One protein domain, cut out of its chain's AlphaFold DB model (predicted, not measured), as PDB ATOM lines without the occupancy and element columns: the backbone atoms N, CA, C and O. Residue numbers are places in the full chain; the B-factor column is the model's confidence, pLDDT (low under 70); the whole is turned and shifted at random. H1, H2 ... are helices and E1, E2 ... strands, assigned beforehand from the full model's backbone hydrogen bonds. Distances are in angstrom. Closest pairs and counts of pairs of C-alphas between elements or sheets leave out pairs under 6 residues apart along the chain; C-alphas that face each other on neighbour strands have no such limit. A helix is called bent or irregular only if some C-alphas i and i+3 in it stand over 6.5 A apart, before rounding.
ATOM      1  N   ASN A   2       4.173 -27.136   5.964       80.69
ATOM      2  CA  ASN A   2       5.395 -27.973   5.948       80.69
ATOM      3  C   ASN A   2       6.121 -28.054   4.592       80.69
ATOM      4  O   ASN A   2       7.335 -27.913   4.549       80.69
ATOM      5  N   GLN A   3       5.394 -28.207   3.484       80.62
ATOM      6  CA  GLN A   3       5.990 -28.262   2.141       80.62
ATOM      7  C   GLN A   3       6.766 -26.995   1.741       80.62
ATOM      8  O   GLN A   3       7.666 -27.071   0.918       80.62
ATOM      9  N   ALA A   4       6.418 -25.836   2.305       79.94
ATOM     10  CA  ALA A   4       7.136 -24.586   2.062       79.94
ATOM     11  C   ALA A   4       8.285 -24.353   3.052       79.94
ATOM     12  O   ALA A   4       9.132 -23.504   2.803       79.94
ATOM     13  N   LEU A   5       8.276 -25.065   4.182       79.31
ATOM     14  CA  LEU A   5       9.210 -24.883   5.290       79.31
ATOM     15  C   LEU A   5      10.416 -25.825   5.224       79.31
ATOM     16  O   LEU A   5      11.526 -25.403   5.530       79.31
ATOM     17  N   TYR A   6      10.193 -27.091   4.867       78.56
ATOM     18  CA  TYR A   6      11.240 -28.113   4.790       78.56
ATOM     19  C   TYR A   6      11.772 -28.227   3.361       78.56
ATOM     20  O   TYR A   6      10.978 -28.337   2.426       78.56
ATOM     21  N   ALA A   7      13.095 -28.324   3.181       71.94
ATOM     22  CA  ALA A   7      13.676 -28.578   1.858       71.94
ATOM     23  C   ALA A   7      13.228 -29.915   1.240       71.94
ATOM     24  O   ALA A   7      13.162 -30.039   0.015       71.94
ATOM     25  N   LYS A   8      12.923 -30.927   2.067       75.25
ATOM     26  CA  LYS A   8      12.394 -32.229   1.631       75.25
ATOM     27  C   LYS A   8      11.381 -32.767   2.640       75.25
ATOM     28  O   LYS A   8      11.740 -33.066   3.773       75.25
ATOM     29  N   THR A   9      10.135 -32.950   2.210       79.06
ATOM     30  CA  THR A   9       9.064 -33.557   3.025       79.06
ATOM     31  C   THR A   9       8.940 -35.070   2.848       79.06
ATOM     32  O   THR A   9       8.361 -35.728   3.702       79.06
ATOM     33  N   GLY A  10       9.471 -35.636   1.755       86.50
ATOM     34  CA  GLY A  10       9.384 -37.074   1.449       86.50
ATOM     35  C   GLY A  10       8.039 -37.538   0.873       86.50
ATOM     36  O   GLY A  10       7.893 -38.715   0.570       86.50
ATOM     37  N   PHE A  11       7.084 -36.622   0.705       88.06
ATOM     38  CA  PHE A  11       5.774 -36.840   0.087       88.06
ATOM     39  C   PHE A  11       5.219 -35.513  -0.455       88.06
ATOM     40  O   PHE A  11       5.620 -34.432  -0.000       88.06
ATOM     41  N   ASP A  12       4.285 -35.593  -1.398       87.44
ATOM     42  CA  ASP A  12       3.505 -34.474  -1.924       87.44
ATOM     43  C   ASP A  12       2.138 -34.426  -1.206       87.44
ATOM     44  O   ASP A  12       1.294 -35.298  -1.422       87.44
ATOM     45  N   PRO A  13       1.875 -33.423  -0.341       84.31
ATOM     46  CA  PRO A  13       0.646 -33.372   0.456       84.31
ATOM     47  C   PRO A  13      -0.626 -33.186  -0.382       84.31
ATOM     48  O   PRO A  13      -1.719 -33.363   0.149       84.31
ATOM     49  N   VAL A  14      -0.499 -32.797  -1.656       83.19
ATOM     50  CA  VAL A  14      -1.628 -32.584  -2.569       83.19
ATOM     51  C   VAL A  14      -1.865 -33.814  -3.442       83.19
ATOM     52  O   VAL A  14      -3.014 -34.143  -3.721       83.19
ATOM     53  N   LYS A  15      -0.804 -34.498  -3.888       88.94
ATOM     54  CA  LYS A  15      -0.927 -35.659  -4.788       88.94
ATOM     55  C   LYS A  15      -1.075 -36.987  -4.062       88.94
ATOM     56  O   LYS A  15      -1.774 -37.861  -4.564       88.94
ATOM     57  N   ASP A  16      -0.433 -37.138  -2.908       93.38
ATOM     58  CA  ASP A  16      -0.331 -38.435  -2.232       93.38
ATOM     59  C   ASP A  16      -1.511 -38.701  -1.285       93.38
ATOM     60  O   ASP A  16      -1.650 -39.801  -0.744       93.38
ATOM     61  N   PHE A  17      -2.401 -37.716  -1.113       95.06
ATOM     62  CA  PHE A  17      -3.526 -37.778  -0.189       95.06
ATOM     63  C   PHE A  17      -4.820 -37.249  -0.802       95.06
ATOM     64  O   PHE A  17      -4.825 -36.299  -1.580       95.06
ATOM     65  N   VAL A  18      -5.941 -37.838  -0.388       96.06
ATOM     66  CA  VAL A  18      -7.294 -37.367  -0.696       96.06
ATOM     67  C   VAL A  18      -7.998 -36.912   0.588       96.06
ATOM     68  O   VAL A  18      -7.864 -37.571   1.626       96.06
ATOM     69  N   PRO A  19      -8.737 -35.790   0.563       96.69
ATOM     70  CA  PRO A  19      -9.445 -35.289   1.736       96.69
ATOM     71  C   PRO A  19     -10.599 -36.216   2.127       96.69
ATOM     72  O   PRO A  19     -11.263 -36.796   1.272       96.69
ATOM     73  N   VAL A  20     -10.853 -36.335   3.431       97.50
ATOM     74  CA  VAL A  20     -11.968 -37.118   3.991       97.50
ATOM     75  C   VAL A  20     -12.938 -36.211   4.736       97.50
ATOM     76  O   VAL A  20     -14.136 -36.211   4.455       97.50
ATOM     77  N   ALA A  21     -12.444 -35.440   5.703       96.38
ATOM     78  CA  ALA A  21     -13.280 -34.558   6.508       96.38
ATOM     79  C   ALA A  21     -12.448 -33.459   7.163       96.38
ATOM     80  O   ALA A  21     -11.424 -33.733   7.785       96.38
ATOM     81  N   ARG A  22     -12.923 -32.218   7.073       94.56
ATOM     82  CA  ARG A  22     -12.526 -31.148   7.989       94.56
ATOM     83  C   ARG A  22     -13.372 -31.288   9.247       94.56
ATOM     84  O   ARG A  22     -14.567 -31.548   9.119       94.56
ATOM     85  N   PHE A  23     -12.790 -31.141  10.433       92.00
ATOM     86  CA  PHE A  23     -13.559 -31.382  11.657       92.00
ATOM     87  C   PHE A  23     -13.500 -30.261  12.688       92.00
ATOM     88  O   PHE A  23     -14.490 -30.069  13.394       92.00
ATOM     89  N   THR A  24     -12.445 -29.447  12.715       91.25
ATOM     90  CA  THR A  24     -12.377 -28.267  13.590       91.25
ATOM     91  C   THR A  24     -11.844 -27.036  12.868       91.25
ATOM     92  O   THR A  24     -11.044 -27.113  11.929       91.25
ATOM     93  N   VAL A  25     -12.262 -25.875  13.357       90.94
ATOM     94  CA  VAL A  25     -11.526 -24.619  13.230       90.94
ATOM     95  C   VAL A  25     -11.160 -24.134  14.629       90.94
ATOM     96  O   VAL A  25     -11.992 -24.135  15.535       90.94
ATOM     97  N   ALA A 151      -6.812 -19.184  11.005       87.56
ATOM     98  CA  ALA A 151      -7.160 -20.111  12.063       87.56
ATOM     99  C   ALA A 151      -6.382 -21.407  11.849       87.56
ATOM    100  O   ALA A 151      -6.007 -21.737  10.723       87.56
ATOM    101  N   ALA A 152      -6.142 -22.161  12.920       87.12
ATOM    102  CA  ALA A 152      -5.756 -23.552  12.736       87.12
ATOM    103  C   ALA A 152      -6.995 -24.367  12.351       87.12
ATOM    104  O   ALA A 152      -8.128 -24.022  12.697       87.12
ATOM    105  N   SER A 153      -6.790 -25.448  11.614       88.81
ATOM    106  CA  SER A 153      -7.864 -26.353  11.247       88.81
ATOM    107  C   SER A 153      -7.350 -27.774  11.208       88.81
ATOM    108  O   SER A 153      -6.268 -28.024  10.673       88.81
ATOM    109  N   ASP A 154      -8.150 -28.692  11.740       90.12
ATOM    110  CA  ASP A 154      -7.843 -30.109  11.674       90.12
ATOM    111  C   ASP A 154      -8.630 -30.780  10.542       90.12
ATOM    112  O   ASP A 154      -9.833 -30.549  10.339       90.12
ATOM    113  N   GLY A 155      -7.927 -31.633   9.800       92.94
ATOM    114  CA  GLY A 155      -8.465 -32.381   8.673       92.94
ATOM    115  C   GLY A 155      -7.974 -33.821   8.668       92.94
ATOM    116  O   GLY A 155      -6.851 -34.116   9.068       92.94
ATOM    117  N   VAL A 156      -8.837 -34.716   8.198       95.88
ATOM    118  CA  VAL A 156      -8.536 -36.128   7.972       95.88
ATOM    119  C   VAL A 156      -8.362 -36.358   6.483       95.88
ATOM    120  O   VAL A 156      -9.164 -35.887   5.671       95.88
ATOM    121  N   TYR A 157      -7.323 -37.114   6.150       96.31
ATOM    122  CA  TYR A 157      -6.947 -37.470   4.791       96.31
ATOM    123  C   TYR A 157      -6.711 -38.979   4.708       96.31
ATOM    124  O   TYR A 157      -6.343 -39.612   5.698       96.31
ATOM    125  N   ALA A 158      -6.912 -39.547   3.525       97.19
ATOM    126  CA  ALA A 158      -6.588 -40.935   3.209       97.19
ATOM    127  C   ALA A 158      -5.537 -40.984   2.087       97.19
ATOM    128  O   ALA A 158      -5.399 -39.998   1.359       97.19
ATOM    129  N   PRO A 159      -4.802 -42.096   1.908       97.38
ATOM    130  CA  PRO A 159      -3.878 -42.243   0.787       97.38
ATOM    131  C   PRO A 159      -4.574 -42.057  -0.566       97.38
ATOM    132  O   PRO A 159      -5.730 -42.468  -0.747       97.38
ATOM    133  N   ALA A 160      -3.864 -41.475  -1.530       95.94
ATOM    134  CA  ALA A 160      -4.328 -41.382  -2.908       95.94
ATOM    135  C   ALA A 160      -4.748 -42.759  -3.456       95.94
ATOM    136  O   ALA A 160      -4.128 -43.783  -3.172       95.94
ATOM    137  N   GLY A 161      -5.844 -42.792  -4.222       95.94
ATOM    138  CA  GLY A 161      -6.423 -44.033  -4.750       95.94
ATOM    139  C   GLY A 161      -7.376 -44.768  -3.799       95.94
ATOM    140  O   GLY A 161      -7.972 -45.765  -4.203       95.94
ATOM    141  N   THR A 162      -7.585 -44.276  -2.569       98.19
ATOM    142  CA  THR A 162      -8.620 -44.818  -1.673       98.19
ATOM    143  C   THR A 162      -9.999 -44.762  -2.360       98.19
ATOM    144  O   THR A 162     -10.416 -43.682  -2.787       98.19
ATOM    145  N   PRO A 163     -10.737 -45.887  -2.471       98.12
ATOM    146  CA  PRO A 163     -12.029 -45.922  -3.152       98.12
ATOM    147  C   PRO A 163     -13.054 -44.948  -2.565       98.12
ATOM    148  O   PRO A 163     -13.252 -44.893  -1.348       98.12
ATOM    149  N   LYS A 164     -13.791 -44.256  -3.441       96.75
ATOM    150  CA  LYS A 164     -14.841 -43.297  -3.056       96.75
ATOM    151  C   LYS A 164     -15.846 -43.843  -2.023       96.75
ATOM    152  O   LYS A 164     -16.100 -43.130  -1.055       96.75
ATOM    153  N   PRO A 165     -16.345 -45.094  -2.115       98.12
ATOM    154  CA  PRO A 165     -17.252 -45.630  -1.096       98.12
ATOM    155  C   PRO A 165     -16.658 -45.672   0.324       98.12
ATOM    156  O   PRO A 165     -17.393 -45.554   1.302       98.12
ATOM    157  N   ILE A 166     -15.333 -45.822   0.456       98.44
ATOM    158  CA  ILE A 166     -14.644 -45.793   1.754       98.44
ATOM    159  C   ILE A 166     -14.558 -44.356   2.272       98.44
ATOM    160  O   ILE A 166     -14.867 -44.113   3.437       98.44
ATOM    161  N   ILE A 167     -14.199 -43.404   1.404       98.44
ATOM    162  CA  ILE A 167     -14.161 -41.973   1.743       98.44
ATOM    163  C   ILE A 167     -15.536 -41.495   2.210       98.44
ATOM    164  O   ILE A 167     -15.642 -40.874   3.266       98.44
ATOM    165  N   ASP A 168     -16.592 -41.845   1.475       97.75
ATOM    166  CA  ASP A 168     -17.965 -41.455   1.796       97.75
ATOM    167  C   ASP A 168     -18.415 -42.045   3.139       97.75
ATOM    168  O   ASP A 168     -18.999 -41.339   3.965       97.75
ATOM    169  N   LYS A 169     -18.082 -43.316   3.408       98.25
ATOM    170  CA  LYS A 169     -18.374 -43.969   4.691       98.25
ATOM    171  C   LYS A 169     -17.657 -43.287   5.860       98.25
ATOM    172  O   LYS A 169     -18.268 -43.074   6.906       98.25
ATOM    173  N   LEU A 170     -16.378 -42.941   5.697       98.06
ATOM    174  CA  LEU A 170     -15.609 -42.233   6.723       98.06
ATOM    175  C   LEU A 170     -16.152 -40.818   6.948       98.06
ATOM    176  O   LEU A 170     -16.366 -40.424   8.093       98.06
ATOM    177  N   ASN A 171     -16.426 -40.071   5.876       98.38
ATOM    178  CA  ASN A 171     -16.998 -38.731   5.972       98.38
ATOM    179  C   ASN A 171     -18.347 -38.748   6.704       98.38
ATOM    180  O   ASN A 171     -18.561 -37.929   7.597       98.38
ATOM    181  N   ALA A 172     -19.225 -39.705   6.384       97.81
ATOM    182  CA  ALA A 172     -20.506 -39.861   7.064       97.81
ATOM    183  C   ALA A 172     -20.331 -40.066   8.579       97.81
ATOM    184  O   ALA A 172     -21.008 -39.403   9.366       97.81
ATOM    185  N   ALA A 173     -19.374 -40.905   8.993       97.44
ATOM    186  CA  ALA A 173     -19.069 -41.123  10.406       97.44
ATOM    187  C   ALA A 173     -18.543 -39.851  11.101       97.44
ATOM    188  O   ALA A 173     -19.005 -39.516  12.191       97.44
ATOM    189  N   PHE A 174     -17.634 -39.098  10.463       96.75
ATOM    190  CA  PHE A 174     -17.154 -37.818  11.005       96.75
ATOM    191  C   PHE A 174     -18.274 -36.789  11.132       96.75
ATOM    192  O   PHE A 174     -18.384 -36.121  12.158       96.75
ATOM    193  N   ARG A 175     -19.134 -36.671  10.116       95.88
ATOM    194  CA  ARG A 175     -20.278 -35.753  10.150       95.88
ATOM    195  C   ARG A 175     -21.245 -36.098  11.274       95.88
ATOM    196  O   ARG A 175     -21.683 -35.187  11.969       95.88
ATOM    197  N   GLN A 176     -21.539 -37.382  11.470       96.06
ATOM    198  CA  GLN A 176     -22.383 -37.841  12.571       96.06
ATOM    199  C   GLN A 176     -21.749 -37.515  13.930       96.06
ATOM    200  O   GLN A 176     -22.413 -36.935  14.785       96.06
ATOM    201  N   ALA A 177     -20.459 -37.808  14.114       95.81
ATOM    202  CA  ALA A 177     -19.751 -37.505  15.357       95.81
ATOM    203  C   ALA A 177     -19.719 -35.998  15.659       95.81
ATOM    204  O   ALA A 177     -19.934 -35.594  16.791       95.81
ATOM    205  N   LEU A 178     -19.516 -35.142  14.653       94.75
ATOM    206  CA  LEU A 178     -19.514 -33.683  14.828       94.75
ATOM    207  C   LEU A 178     -20.902 -33.082  15.073       94.75
ATOM    208  O   LEU A 178     -21.001 -31.908  15.423       94.75
ATOM    209  N   GLN A 179     -21.972 -33.847  14.858       92.50
ATOM    210  CA  GLN A 179     -23.335 -33.445  15.194       92.50
ATOM    211  C   GLN A 179     -23.742 -33.881  16.602       92.50
ATOM    212  O   GLN A 179     -24.690 -33.313  17.143       92.50
ATOM    213  N   ASP A 180     -23.015 -34.825  17.203       96.44
ATOM    214  CA  ASP A 180     -23.235 -35.264  18.574       96.44
ATOM    215  C   ASP A 180     -22.998 -34.101  19.564       96.44
ATOM    216  O   ASP A 180     -21.920 -33.492  19.547       96.44
ATOM    217  N   PRO A 181     -23.977 -33.757  20.424       95.44
ATOM    218  CA  PRO A 181     -23.845 -32.645  21.362       95.44
ATOM    219  C   PRO A 181     -22.642 -32.775  22.298       95.44
ATOM    220  O   PRO A 181     -21.931 -31.797  22.506       95.44
ATOM    221  N   GLN A 182     -22.347 -33.977  22.800       96.38
ATOM    222  CA  GLN A 182     -21.225 -34.195  23.711       96.38
ATOM    223  C   GLN A 182     -19.889 -33.943  23.004       96.38
ATOM    224  O   GLN A 182     -18.987 -33.331  23.579       96.38
ATOM    225  N   VAL A 183     -19.745 -34.383  21.752       94.75
ATOM    226  CA  VAL A 183     -18.547 -34.095  20.947       94.75
ATOM    227  C   VAL A 183     -18.423 -32.594  20.688       94.75
ATOM    228  O   VAL A 183     -17.352 -32.023  20.902       94.75
ATOM    229  N   ARG A 184     -19.512 -31.944  20.268       92.69
ATOM    230  CA  ARG A 184     -19.537 -30.500  19.989       92.69
ATOM    231  C   ARG A 184     -19.158 -29.679  21.213       92.69
ATOM    232  O   ARG A 184     -18.279 -28.826  21.114       92.69
ATOM    233  N   ASP A 185     -19.774 -29.958  22.354       91.06
ATOM    234  CA  ASP A 185     -19.552 -29.218  23.592       91.06
ATOM    235  C   ASP A 185     -18.123 -29.415  24.101       91.06
ATOM    236  O   ASP A 185     -17.472 -28.451  24.500       91.06
ATOM    237  N   ASN A 186     -17.580 -30.632  23.998       90.00
ATOM    238  CA  ASN A 186     -16.189 -30.908  24.353       90.00
ATOM    239  C   ASN A 186     -15.188 -30.171  23.455       90.00
ATOM    240  O   ASN A 186     -14.171 -29.679  23.950       90.00
ATOM    241  N   LEU A 187     -15.449 -30.093  22.146       90.06
ATOM    242  CA  LEU A 187     -14.618 -29.319  21.221       90.06
ATOM    243  C   LEU A 187     -14.677 -27.828  21.570       90.06
ATOM    244  O   LEU A 187     -13.630 -27.205  21.759       90.06
ATOM    245  N   ILE A 188     -15.884 -27.280  21.744       88.56
ATOM    246  CA  ILE A 188     -16.096 -25.860  22.058       88.56
ATOM    247  C   ILE A 188     -15.449 -25.498  23.399       88.56
ATOM    248  O   ILE A 188     -14.769 -24.475  23.494       88.56
ATOM    249  N   ALA A 189     -15.576 -26.354  24.417       83.44
ATOM    250  CA  ALA A 189     -14.931 -26.174  25.717       83.44
ATOM    251  C   ALA A 189     -13.395 -26.136  25.619       83.44
ATOM    252  O   ALA A 189     -12.735 -25.502  26.441       83.44
ATOM    253  N   ARG A 190     -12.820 -26.776  24.593       79.81
ATOM    254  CA  ARG A 190     -11.383 -26.755  24.275       79.81
ATOM    255  C   ARG A 190     -11.009 -25.677  23.251       79.81
ATOM    256  O   ARG A 190      -9.875 -25.655  22.785       79.81
ATOM    257  N   GLY A 191     -11.933 -24.782  22.896       80.44
ATOM    258  CA  GLY A 191     -11.693 -23.686  21.955       80.44
ATOM    259  C   GLY A 191     -11.624 -24.113  20.486       80.44
ATOM    260  O   GLY A 191     -11.114 -23.353  19.667       80.44
ATOM    261  N   ALA A 192     -12.124 -25.304  20.151       88.75
ATOM    262  CA  ALA A 192     -12.241 -25.804  18.788       88.75
ATOM    263  C   ALA A 192     -13.711 -25.804  18.353       88.75
ATOM    264  O   ALA A 192     -14.587 -26.277  19.072       88.75
ATOM    265  N   PHE A 193     -13.997 -25.301  17.157       89.81
ATOM    266  CA  PHE A 193     -15.363 -25.198  16.653       89.81
ATOM    267  C   PHE A 193     -15.605 -26.252  15.575       89.81
ATOM    268  O   PHE A 193     -14.832 -26.316  14.616       89.81
ATOM    269  N   PRO A 194     -16.650 -27.085  15.714       92.19
ATOM    270  CA  PRO A 194     -16.935 -28.144  14.761       92.19
ATOM    271  C   PRO A 194     -17.326 -27.558  13.398       92.19
ATOM    272  O   PRO A 194     -18.154 -26.651  13.317       92.19
ATOM    273  N   VAL A 195     -16.756 -28.107  12.325       91.88
ATOM    274  CA  VAL A 195     -17.010 -27.681  10.934       91.88
ATOM    275  C   VAL A 195     -17.411 -28.872  10.059       91.88
ATOM    276  O   VAL A 195     -16.655 -29.265   9.171       91.88
ATOM    277  N   PRO A 196     -18.581 -29.495  10.309       91.12
ATOM    278  CA  PRO A 196     -19.018 -30.642   9.525       91.12
ATOM    279  C   PRO A 196     -19.192 -30.244   8.056       91.12
ATOM    280  O   PRO A 196     -19.896 -29.287   7.742       91.12
ATOM    281  N   GLY A 197     -18.574 -31.007   7.159       93.38
ATOM    282  CA  GLY A 197     -18.602 -30.749   5.723       93.38
ATOM    283  C   GLY A 197     -18.322 -32.005   4.907       93.38
ATOM    284  O   GLY A 197     -18.068 -33.089   5.443       93.38
ATOM    285  N   SER A 198     -18.401 -31.857   3.595       96.19
ATOM    286  CA  SER A 198     -18.028 -32.873   2.615       96.19
ATOM    287  C   SER A 198     -16.499 -32.969   2.444       96.19
ATOM    288  O   SER A 198     -15.766 -32.062   2.855       96.19
ATOM    289  N   PRO A 199     -15.988 -34.044   1.816       96.75
ATOM    290  CA  PRO A 199     -14.591 -34.107   1.385       96.75
ATOM    291  C   PRO A 199     -14.199 -32.932   0.471       96.75
ATOM    292  O   PRO A 199     -13.104 -32.383   0.605       96.75
ATOM    293  N   ASP A 200     -15.115 -32.501  -0.403       95.50
ATOM    294  CA  ASP A 200     -14.901 -31.386  -1.332       95.50
ATOM    295  C   ASP A 200     -14.775 -30.044  -0.602       95.50
ATOM    296  O   ASP A 200     -13.957 -29.210  -0.992       95.50
ATOM    297  N   ASP A 201     -15.501 -29.841   0.504       94.62
ATOM    298  CA  ASP A 201     -15.355 -28.636   1.333       94.62
ATOM    299  C   ASP A 201     -13.938 -28.524   1.915       94.62
ATOM    300  O   ASP A 201     -13.355 -27.433   1.943       94.62
TER     301      ASP A 201
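What this domain is: This is residues 2 to 25 and 151 to 201 of the 225 residues of the protein "Tripartite tricarboxylate transporter substrate binding protein" of Betaproteobacteria bacterium (UniProt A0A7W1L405). What shape does the model have? A bent ribbon of two strands, E1 and E2, makes the middle of a flat, loose domain, with the long helix H2 packed alongside E1 and H3 turning off beyond the end of H2. At the opposite end of the longest axis is H1, and residues 4 to 10 stick out there. What is it made of? The printed part has 75 residues of mixed class, with three named helices and two named strands in the order H1 E1 E2 H2 H3; the sheet, E1 - E2, is antiparallel. It is loose, with a radius of gyration of the C-alphas of 14.2 A, and spans 41 by 31 by 15 A.

Where its parts are: Where do the first elements lie? H1, residues 2 to 5, begins at C-alpha 2 (5.395, -27.973, 5.948) and is 5.0 A long; E1, residues 17 to 25, is 20.4 A. What follows? E2, residues 151 to 159, is 25.1 A, H2, residues 164 to 179, 22.4 A, and H3, residues 181 to 189, 11.8 A, ending at C-alpha 189 (-14.931, -26.174, 25.717).

How they stand to each other: How do the strands pair? E1 and E2 are antiparallel at 151 degrees, with N 18 and O 158 2.8 A apart, within hydrogen-bond range; E1 bends by 68 degrees at residue 20. Where are the helices? The closest C-alphas of E1 and H2, Ala 21 and Asn 171, are 5.6 A apart. H2 and H3 are close but not clearly touching, about perpendicular at 73 degrees, with the closest C-alphas, Leu 178 and Arg 184, 6.1 A apart. H1 is apart from E2, H2 and H3. What of the backbones? Every O i to N i+4 pair in H2 and H3 is within hydrogen-bond range; H1 is too short for one.

The domain as a whole: How far does it reach? The two C-alphas farthest apart, Ala 7 and Pro 181, are 42.5 A apart. Is it cut? Residues 26 to 150 are not printed, and C-alphas 25 and 151 are 6.4 A apart across the cut; the link H1 to E1 is long. Where is confidence low? No printed residue is under 70.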